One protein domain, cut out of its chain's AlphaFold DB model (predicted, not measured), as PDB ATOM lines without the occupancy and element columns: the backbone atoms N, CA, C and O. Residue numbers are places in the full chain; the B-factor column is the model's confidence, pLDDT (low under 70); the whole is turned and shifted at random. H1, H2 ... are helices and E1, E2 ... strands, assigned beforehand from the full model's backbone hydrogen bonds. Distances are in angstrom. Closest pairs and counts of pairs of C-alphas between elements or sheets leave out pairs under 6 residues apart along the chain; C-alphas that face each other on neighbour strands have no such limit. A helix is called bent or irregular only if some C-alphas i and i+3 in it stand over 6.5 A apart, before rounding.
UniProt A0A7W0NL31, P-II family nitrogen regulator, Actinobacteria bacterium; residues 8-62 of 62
ATOM      1  N   VAL A   8     159.562 126.170 163.577       96.88
ATOM      2  CA  VAL A   8     160.439 124.997 163.684       96.88
ATOM      3  C   VAL A   8     161.866 125.310 163.241       96.88
ATOM      4  O   VAL A   8     162.158 126.354 162.653       96.88
ATOM      5  N   VAL A   9     162.802 124.418 163.574       95.38
ATOM      6  CA  VAL A   9     164.161 124.473 163.017       95.38
ATOM      7  C   VAL A   9     164.057 124.209 161.518       95.38
ATOM      8  O   VAL A   9     163.435 123.226 161.131       95.38
ATOM      9  N   ARG A  10     164.669 125.074 160.699       96.00
ATOM     10  CA  ARG A  10     164.529 125.043 159.234       96.00
ATOM     11  C   ARG A  10     164.790 123.656 158.639       96.00
ATOM     12  O   ARG A  10     164.000 123.180 157.840       96.00
ATOM     13  N   ASP A  11     165.833 122.978 159.099       96.44
ATOM     14  CA  ASP A  11     166.239 121.675 158.555       96.44
ATOM     15  C   ASP A  11     165.307 120.516 158.978       96.44
ATOM     16  O   ASP A  11     165.525 119.377 158.589       96.44
ATOM     17  N   ARG A  12     164.277 120.780 159.798       96.44
ATOM     18  CA  ARG A  12     163.281 119.787 160.238       96.44
ATOM     19  C   ARG A  12     161.917 119.939 159.569       96.44
ATOM     20  O   ARG A  12     160.985 119.257 159.979       96.44
ATOM     21  N   VAL A  13     161.775 120.831 158.590       96.44
ATOM     22  CA  VAL A  13     160.485 121.075 157.923       96.44
ATOM     23  C   VAL A  13     159.919 119.786 157.324       96.44
ATOM     24  O   VAL A  13     158.778 119.458 157.623       96.44
ATOM     25  N   GLU A  14     160.721 119.016 156.583       95.81
ATOM     26  CA  GLU A  14     160.293 117.735 155.992       95.81
ATOM     27  C   GLU A  14     159.805 116.750 157.053       95.81
ATOM     28  O   GLU A  14     158.675 116.287 156.987       95.81
ATOM     29  N   THR A  15     160.581 116.555 158.122       97.25
ATOM     30  CA  THR A  15     160.189 115.676 159.233       97.25
ATOM     31  C   THR A  15     158.856 116.075 159.873       97.25
ATOM     32  O   THR A  15     158.109 115.217 160.332       97.25
ATOM     33  N   VAL A  16     158.558 117.376 159.952       96.25
ATOM     34  CA  VAL A  16     157.283 117.857 160.505       96.25
ATOM     35  C   VAL A  16     156.147 117.656 159.506       96.25
ATOM     36  O   VAL A  16     155.063 117.266 159.929       96.25
ATOM     37  N   MET A  17     156.376 117.890 158.212       95.62
ATOM     38  CA  MET A  17     155.372 117.642 157.171       95.62
ATOM     39  C   MET A  17     154.976 116.164 157.129       95.62
ATOM     40  O   MET A  17     153.785 115.869 157.214       95.62
ATOM     41  N   ASP A  18     155.955 115.256 157.127       96.62
ATOM     42  CA  ASP A  18     155.719 113.808 157.124       96.62
ATOM     43  C   ASP A  18     154.888 113.377 158.343       96.62
ATOM     44  O   ASP A  18     153.899 112.658 158.217       96.62
ATOM     45  N   ALA A  19     155.233 113.877 159.535       96.75
ATOM     46  CA  ALA A  19     154.510 113.557 160.764       96.75
ATOM     47  C   ALA A  19     153.079 114.126 160.782       96.75
ATOM     48  O   ALA A  19     152.169 113.508 161.337       96.75
ATOM     49  N   VAL A  20     152.863 115.313 160.206       95.44
ATOM     50  CA  VAL A  20     151.529 115.923 160.090       95.44
ATOM     51  C   VAL A  20     150.658 115.132 159.113       95.44
ATOM     52  O   VAL A  20     149.480 114.901 159.397       95.44
ATOM     53  N   GLU A  21     151.225 114.666 158.004       96.06
ATOM     54  CA  GLU A  21     150.525 113.796 157.065       96.06
ATOM     55  C   GLU A  21     150.192 112.442 157.708       96.06
ATOM     56  O   GLU A  21     149.028 112.041 157.716       96.06
ATOM     57  N   GLU A  22     151.172 111.782 158.331       97.31
ATOM     58  CA  GLU A  22     151.009 110.455 158.939       97.31
ATOM     59  C   GLU A  22     150.017 110.458 160.113       97.31
ATOM     60  O   GLU A  22     149.181 109.559 160.228       97.31
ATOM     61  N   HIS A  23     150.089 111.455 161.001       96.44
ATOM     62  CA  HIS A  23     149.320 111.445 162.249       96.44
ATOM     63  C   HIS A  23     148.024 112.256 162.204       96.44
ATOM     64  O   HIS A  23     147.098 111.947 162.955       96.44
ATOM     65  N   ALA A  24     147.942 113.293 161.367       93.06
ATOM     66  CA  ALA A  24     146.760 114.153 161.270       93.06
ATOM     67  C   ALA A  24     146.041 114.052 159.914       93.06
ATOM     68  O   ALA A  24     144.929 114.567 159.782       93.06
ATOM     69  N   GLY A  25     146.636 113.394 158.910       92.69
ATOM     70  CA  GLY A  25     146.055 113.265 157.571       92.69
ATOM     71  C   GLY A  25     146.001 114.586 156.795       92.69
ATOM     72  O   GLY A  25     145.202 114.726 155.867       92.69
ATOM     73  N   HIS A  26     146.793 115.588 157.191       92.19
ATOM     74  CA  HIS A  26     146.821 116.902 156.549       92.19
ATOM     75  C   HIS A  26     147.997 117.008 155.575       92.19
ATOM     76  O   HIS A  26     149.143 117.112 155.990       92.19
ATOM     77  N   VAL A  27     147.695 117.040 154.276       90.50
ATOM     78  CA  VAL A  27     148.705 117.108 153.197       90.50
ATOM     79  C   VAL A  27     149.087 118.557 152.847       90.50
ATOM     80  O   VAL A  27     150.143 118.834 152.288       90.50
ATOM     81  N   GLY A  28     148.209 119.517 153.152       91.62
ATOM     82  CA  GLY A  28     148.407 120.924 152.813       91.62
ATOM     83  C   GLY A  28     149.084 121.703 153.935       91.62
ATOM     84  O   GLY A  28     148.459 121.949 154.965       91.62
ATOM     85  N   VAL A  29     150.314 122.163 153.704       94.12
ATOM     86  CA  VAL A  29     151.048 123.065 154.605       94.12
ATOM     87  C   VAL A  29     151.671 124.202 153.793       94.12
ATOM     88  O   VAL A  29     152.079 124.009 152.651       94.12
ATOM     89  N   THR A  30     151.722 125.411 154.354       96.00
ATOM     90  CA  THR A  30     152.396 126.563 153.732       96.00
ATOM     91  C   THR A  30     153.603 126.936 154.567       96.00
ATOM     92  O   THR A  30     153.447 127.306 155.723       96.00
ATOM     93  N   VAL A  31     154.793 126.884 153.975       96.56
ATOM     94  CA  VAL A  31     156.047 127.188 154.672       96.56
ATOM     95  C   VAL A  31     156.579 128.545 154.223       96.56
ATOM     96  O   VAL A  31     156.630 128.843 153.031       96.56
ATOM     97  N   ILE A  32     157.002 129.363 155.184       97.69
ATOM     98  CA  ILE A  32     157.631 130.668 154.974       97.69
ATOM     99  C   ILE A  32     158.987 130.666 155.687       97.69
ATOM    100  O   ILE A  32     159.095 130.241 156.843       97.69
ATOM    101  N   GLU A  33     160.033 131.149 155.013       96.94
ATOM    102  CA  GLU A  33     161.339 131.328 155.652       96.94
ATOM    103  C   GLU A  33     161.252 132.350 156.788       96.94
ATOM    104  O   GLU A  33     160.687 133.435 156.643       96.94
ATOM    105  N   ALA A  34     161.841 132.004 157.929       97.12
ATOM    106  CA  ALA A  34     161.842 132.852 159.104       97.12
ATOM    107  C   ALA A  34     163.227 132.888 159.747       97.12
ATOM    108  O   ALA A  34     164.077 132.017 159.561       97.12
ATOM    109  N   VAL A  35     163.446 133.902 160.573       96.69
ATOM    110  CA  VAL A  35     164.594 133.971 161.470       96.69
ATOM    111  C   VAL A  35     164.093 134.304 162.868       96.69
ATOM    112  O   VAL A  35     163.122 135.040 163.026       96.69
ATOM    113  N   GLY A  36     164.719 133.737 163.894       95.25
ATOM    114  CA  GLY A  36     164.224 133.867 165.260       95.25
ATOM    115  C   GLY A  36     165.322 133.867 166.309       95.25
ATOM    116  O   GLY A  36     166.425 133.364 166.095       95.25
ATOM    117  N   HIS A  37     164.994 134.425 167.467       94.81
ATOM    118  CA  HIS A  37     165.836 134.440 168.655       94.81
ATOM    119  C   HIS A  37     164.972 134.170 169.884       94.81
ATOM    120  O   HIS A  37     163.799 134.533 169.912       94.81
ATOM    121  N   GLY A  38     165.539 133.531 170.904       93.38
ATOM    122  CA  GLY A  38     164.816 133.235 172.137       93.38
ATOM    123  C   GLY A  38     165.755 132.667 173.187       93.38
ATOM    124  O   GLY A  38     166.863 133.160 173.371       93.38
ATOM    125  N   ARG A  39     165.342 131.583 173.857       94.50
ATOM    126  CA  ARG A  39     166.224 130.882 174.806       94.50
ATOM    127  C   ARG A  39     167.494 130.360 174.128       94.50
ATOM    128  O   ARG A  39     168.567 130.386 174.724       94.50
ATOM    129  N   GLN A  40     167.369 129.903 172.883       92.62
ATOM    130  CA  GLN A  40     168.518 129.656 172.022       92.62
ATOM    131  C   GLN A  40     169.077 131.008 171.570       92.62
ATOM    132  O   GLN A  40     168.414 131.743 170.836       92.62
ATOM    133  N   ARG A  41     170.289 131.323 172.036       91.44
ATOM    134  CA  ARG A  41     171.014 132.527 171.626       91.44
ATOM    135  C   ARG A  41     171.542 132.385 170.197       91.44
ATOM    136  O   ARG A  41     171.605 131.285 169.653       91.44
ATOM    137  N   GLY A  42     171.916 133.524 169.620       91.00
ATOM    138  CA  GLY A  42     172.588 133.603 168.329       91.00
ATOM    139  C   GLY A  42     173.959 132.921 168.327       91.00
ATOM    140  O   GLY A  42     174.457 132.501 169.372       91.00
ATOM    141  N   ILE A  43     174.563 132.818 167.146       93.38
ATOM    142  CA  ILE A  43     175.866 132.173 166.949       93.38
ATOM    143  C   ILE A  43     176.896 133.234 166.580       93.38
ATOM    144  O   ILE A  43     176.670 134.054 165.691       93.38
ATOM    145  N   THR A  44     178.044 133.185 167.243       93.62
ATOM    146  CA  THR A  44     179.225 133.956 166.865       93.62
ATOM    147  C   THR A  44     180.091 133.095 165.949       93.62
ATOM    148  O   THR A  44     180.498 131.996 166.316       93.62
ATOM    149  N   HIS A  45     180.351 133.587 164.745       90.81
ATOM    150  CA  HIS A  45     181.202 132.963 163.745       90.81
ATOM    151  C   HIS A  45     182.536 133.695 163.679       90.81
ATOM    152  O   HIS A  45     182.573 134.923 163.696       90.81
ATOM    153  N   GLU A  46     183.627 132.956 163.522       94.75
ATOM    154  CA  GLU A  46     184.921 133.530 163.175       94.75
ATOM    155  C   GLU A  46     185.303 133.083 161.765       94.75
ATOM    156  O   GLU A  46     185.302 131.894 161.448       94.75
ATOM    157  N   TYR A  47     185.603 134.043 160.894       93.38
ATOM    158  CA  TYR A  47     186.026 133.774 159.528       93.38
ATOM    159  C   TYR A  47     187.172 134.700 159.131       93.38
ATOM    160  O   TYR A  47     187.018 135.920 159.096       93.38
ATOM    161  N   ARG A  48     188.332 134.108 158.813       93.44
ATOM    162  CA  ARG A  48     189.562 134.823 158.415       93.44
ATOM    163  C   ARG A  48     189.965 135.925 159.413       93.44
ATOM    164  O   ARG A  48     190.260 137.049 159.010       93.44
ATOM    165  N   GLY A  49     189.929 135.607 160.709       93.31
ATOM    166  CA  GLY A  49     190.279 136.534 161.794       93.31
ATOM    167  C   GLY A  49     189.265 137.660 162.027       93.31
ATOM    168  O   GLY A  49     189.556 138.607 162.752       93.31
ATOM    169  N   ARG A  50     188.082 137.595 161.399       94.31
ATOM    170  CA  ARG A  50     186.961 138.506 161.656       94.31
ATOM    171  C   ARG A  50     185.854 137.766 162.387       94.31
ATOM    172  O   ARG A  50     185.497 136.654 162.002       94.31
ATOM    173  N   VAL A  51     185.291 138.414 163.399       93.56
ATOM    174  CA  VAL A  51     184.182 137.885 164.192       93.56
ATOM    175  C   VAL A  51     182.865 138.465 163.674       93.56
ATOM    176  O   VAL A  51     182.749 139.674 163.480       93.56
ATOM    177  N   PHE A  52     181.876 137.602 163.455       92.50
ATOM    178  CA  PHE A  52     180.527 137.942 163.012       92.50
ATOM    179  C   PHE A  52     179.511 137.352 163.979       92.50
ATOM    180  O   PHE A  52     179.523 136.154 164.237       92.50
ATOM    181  N   GLU A  53     178.589 138.162 164.482       92.00
ATOM    182  CA  GLU A  53     177.492 137.664 165.310       92.00
ATOM    183  C   GLU A  53     176.212 137.544 164.491       92.00
ATOM    184  O   GLU A  53     175.664 138.539 164.015       92.00
ATOM    185  N   SER A  54     175.695 136.324 164.375       92.69
ATOM    186  CA  SER A  54     174.346 136.088 163.886       92.69
ATOM    187  C   SER A  54     173.382 136.069 165.063       92.69
ATOM    188  O   SER A  54     173.273 135.079 165.789       92.69
ATOM    189  N   ARG A  55     172.676 137.185 165.275       93.00
ATOM    190  CA  ARG A  55     171.693 137.297 166.363       93.00
ATOM    191  C   ARG A  55     170.462 136.438 166.116       93.00
ATOM    192  O   ARG A  55     169.906 135.912 167.073       93.00
ATOM    193  N   LEU A  56     170.032 136.300 164.868       94.75
ATOM    194  CA  LEU A  56     168.835 135.547 164.513       94.75
ATOM    195  C   LEU A  56     169.238 134.238 163.842       94.75
ATOM    196  O   LEU A  56     170.105 134.214 162.974       94.75
ATOM    197  N   LEU A  57     168.601 133.144 164.245       95.44
ATOM    198  CA  LEU A  57     168.854 131.828 163.674       95.44
ATOM    199  C   LEU A  57     167.791 131.481 162.632       95.44
ATOM    200  O   LEU A  57     166.626 131.810 162.862       95.44
ATOM    201  N   PRO A  58     168.152 130.781 161.542       96.38
ATOM    202  CA  PRO A  58     167.186 130.292 160.566       96.38
ATOM    203  C   PRO A  58     166.127 129.393 161.209       96.38
ATOM    204  O   PRO A  58     166.437 128.471 161.973       96.38
ATOM    205  N   LYS A  59     164.868 129.671 160.888       97.69
ATOM    206  CA  LYS A  59     163.669 128.935 161.291       97.69
ATOM    207  C   LYS A  59     162.742 128.803 160.080       97.69
ATOM    208  O   LYS A  59     162.976 129.406 159.037       97.69
ATOM    209  N   ALA A  60     161.682 128.031 160.237       97.75
ATOM    210  CA  ALA A  60     160.575 127.996 159.293       97.75
ATOM    211  C   ALA A  60     159.276 128.299 160.038       97.75
ATOM    212  O   ALA A  60     159.077 127.788 161.143       97.75
ATOM    213  N   HIS A  61     158.441 129.150 159.448       97.31
ATOM    214  CA  HIS A  61     157.078 129.409 159.892       97.31
ATOM    215  C   HIS A  61     156.136 128.587 159.015       97.31
ATOM    216  O   HIS A  61     156.113 128.793 157.801       97.31
ATOM    217  N   MET A  62     155.381 127.669 159.610       93.62
ATOM    218  CA  MET A  62     154.496 126.745 158.896       93.62
ATOM    219  C   MET A  62     153.160 126.544 159.597       93.62
ATOM    220  O   MET A  62     153.097 126.839 160.810       93.62
TER     221      MET A  62
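Overview. This is residues 8 to 62 of the 62 residues of the protein "P-II family nitrogen regulator" of Actinobacteria bacterium (UniProt A0A7W0NL31). Picture a long, thin model with a small two-stranded ribbon, E1 and E4, in its middle, a hairpin arm of E2 and E3 reaching out from one end and the helix H1 reaching out the other way. H1 meets the ribbon near its own first residues, 10 to 13, and the link after it folds back to E1; at the tip of the arm residues 46 to 51 stick out free. The printed part has 55 residues, with one named helix and four named strands in the order H1, E1, E2, E3, E4, a mixed class. Each sheet has two antiparallel strands, E1 - E4 and E2 - E3. The whole is only just extended, close to loose, with a radius of gyration of the C-alphas of 15.3 A and spans of 50 by 21 by 17 A.

Along the chain. Find C-alpha 10 at (164.529, 125.043, 159.234); from there H1, residues 10 to 24, runs 20.9 A to C-alpha 24 at (146.760, 114.153, 161.270). H1 is irregular: C-alphas 11 and 14 are 7.6 A apart. Next come E1, residues 32 to 36, 12.6 A long, and E2, residues 43 to 47, 12.7 A long. E3, residues 50 to 54, covers 13.0 A. E4, residues 57 to 61, covers 12.6 A and ends at C-alpha 61, (157.078, 129.409, 159.892).

Arrangement. Begin at residues 8 to 9, a short pairing, antiparallel, with residues 59 to 60 of E4. Just after it, the closest C-alphas of H1 and E4, those of Arg 10 and Lys 59, are 4.5 A apart. In H1, 9 of 11 O i to N i+4 pairs are within hydrogen-bond range. E1 and E4 are antiparallel at 139 degrees between directions; look for N 34 and O 59 at 3.0 A and N 59 and O 34 at 2.8 A. E2 and E3 form a hairpin, antiparallel at 154 degrees, with N 45 and O 52 at 2.7 A and N 52 and O 45 at 2.8 A. E3 runs on into E4 across a break of 2 residues, at 26 degrees, and the two meet only through their link. H1 is apart from E2 and E3, and E1 is apart from E2 and E3.

Size, cuts and confidence. The outline is a rod, and the two C-alphas farthest apart, those of Gly 25 and Gly 49, are 50.2 A from each other. The first and last printed C-alphas, those of Val 8 and Met 62, are 7.8 A apart; Met 62 is the chain's last residue. The printed part has no cut. The links E2 to E3 and E3 to E4 are tight, those from H1 to E1 and from E1 to E2 are short, and no link is long. The mean pLDDT of the printed part is 94.8, and no printed residue is under 70.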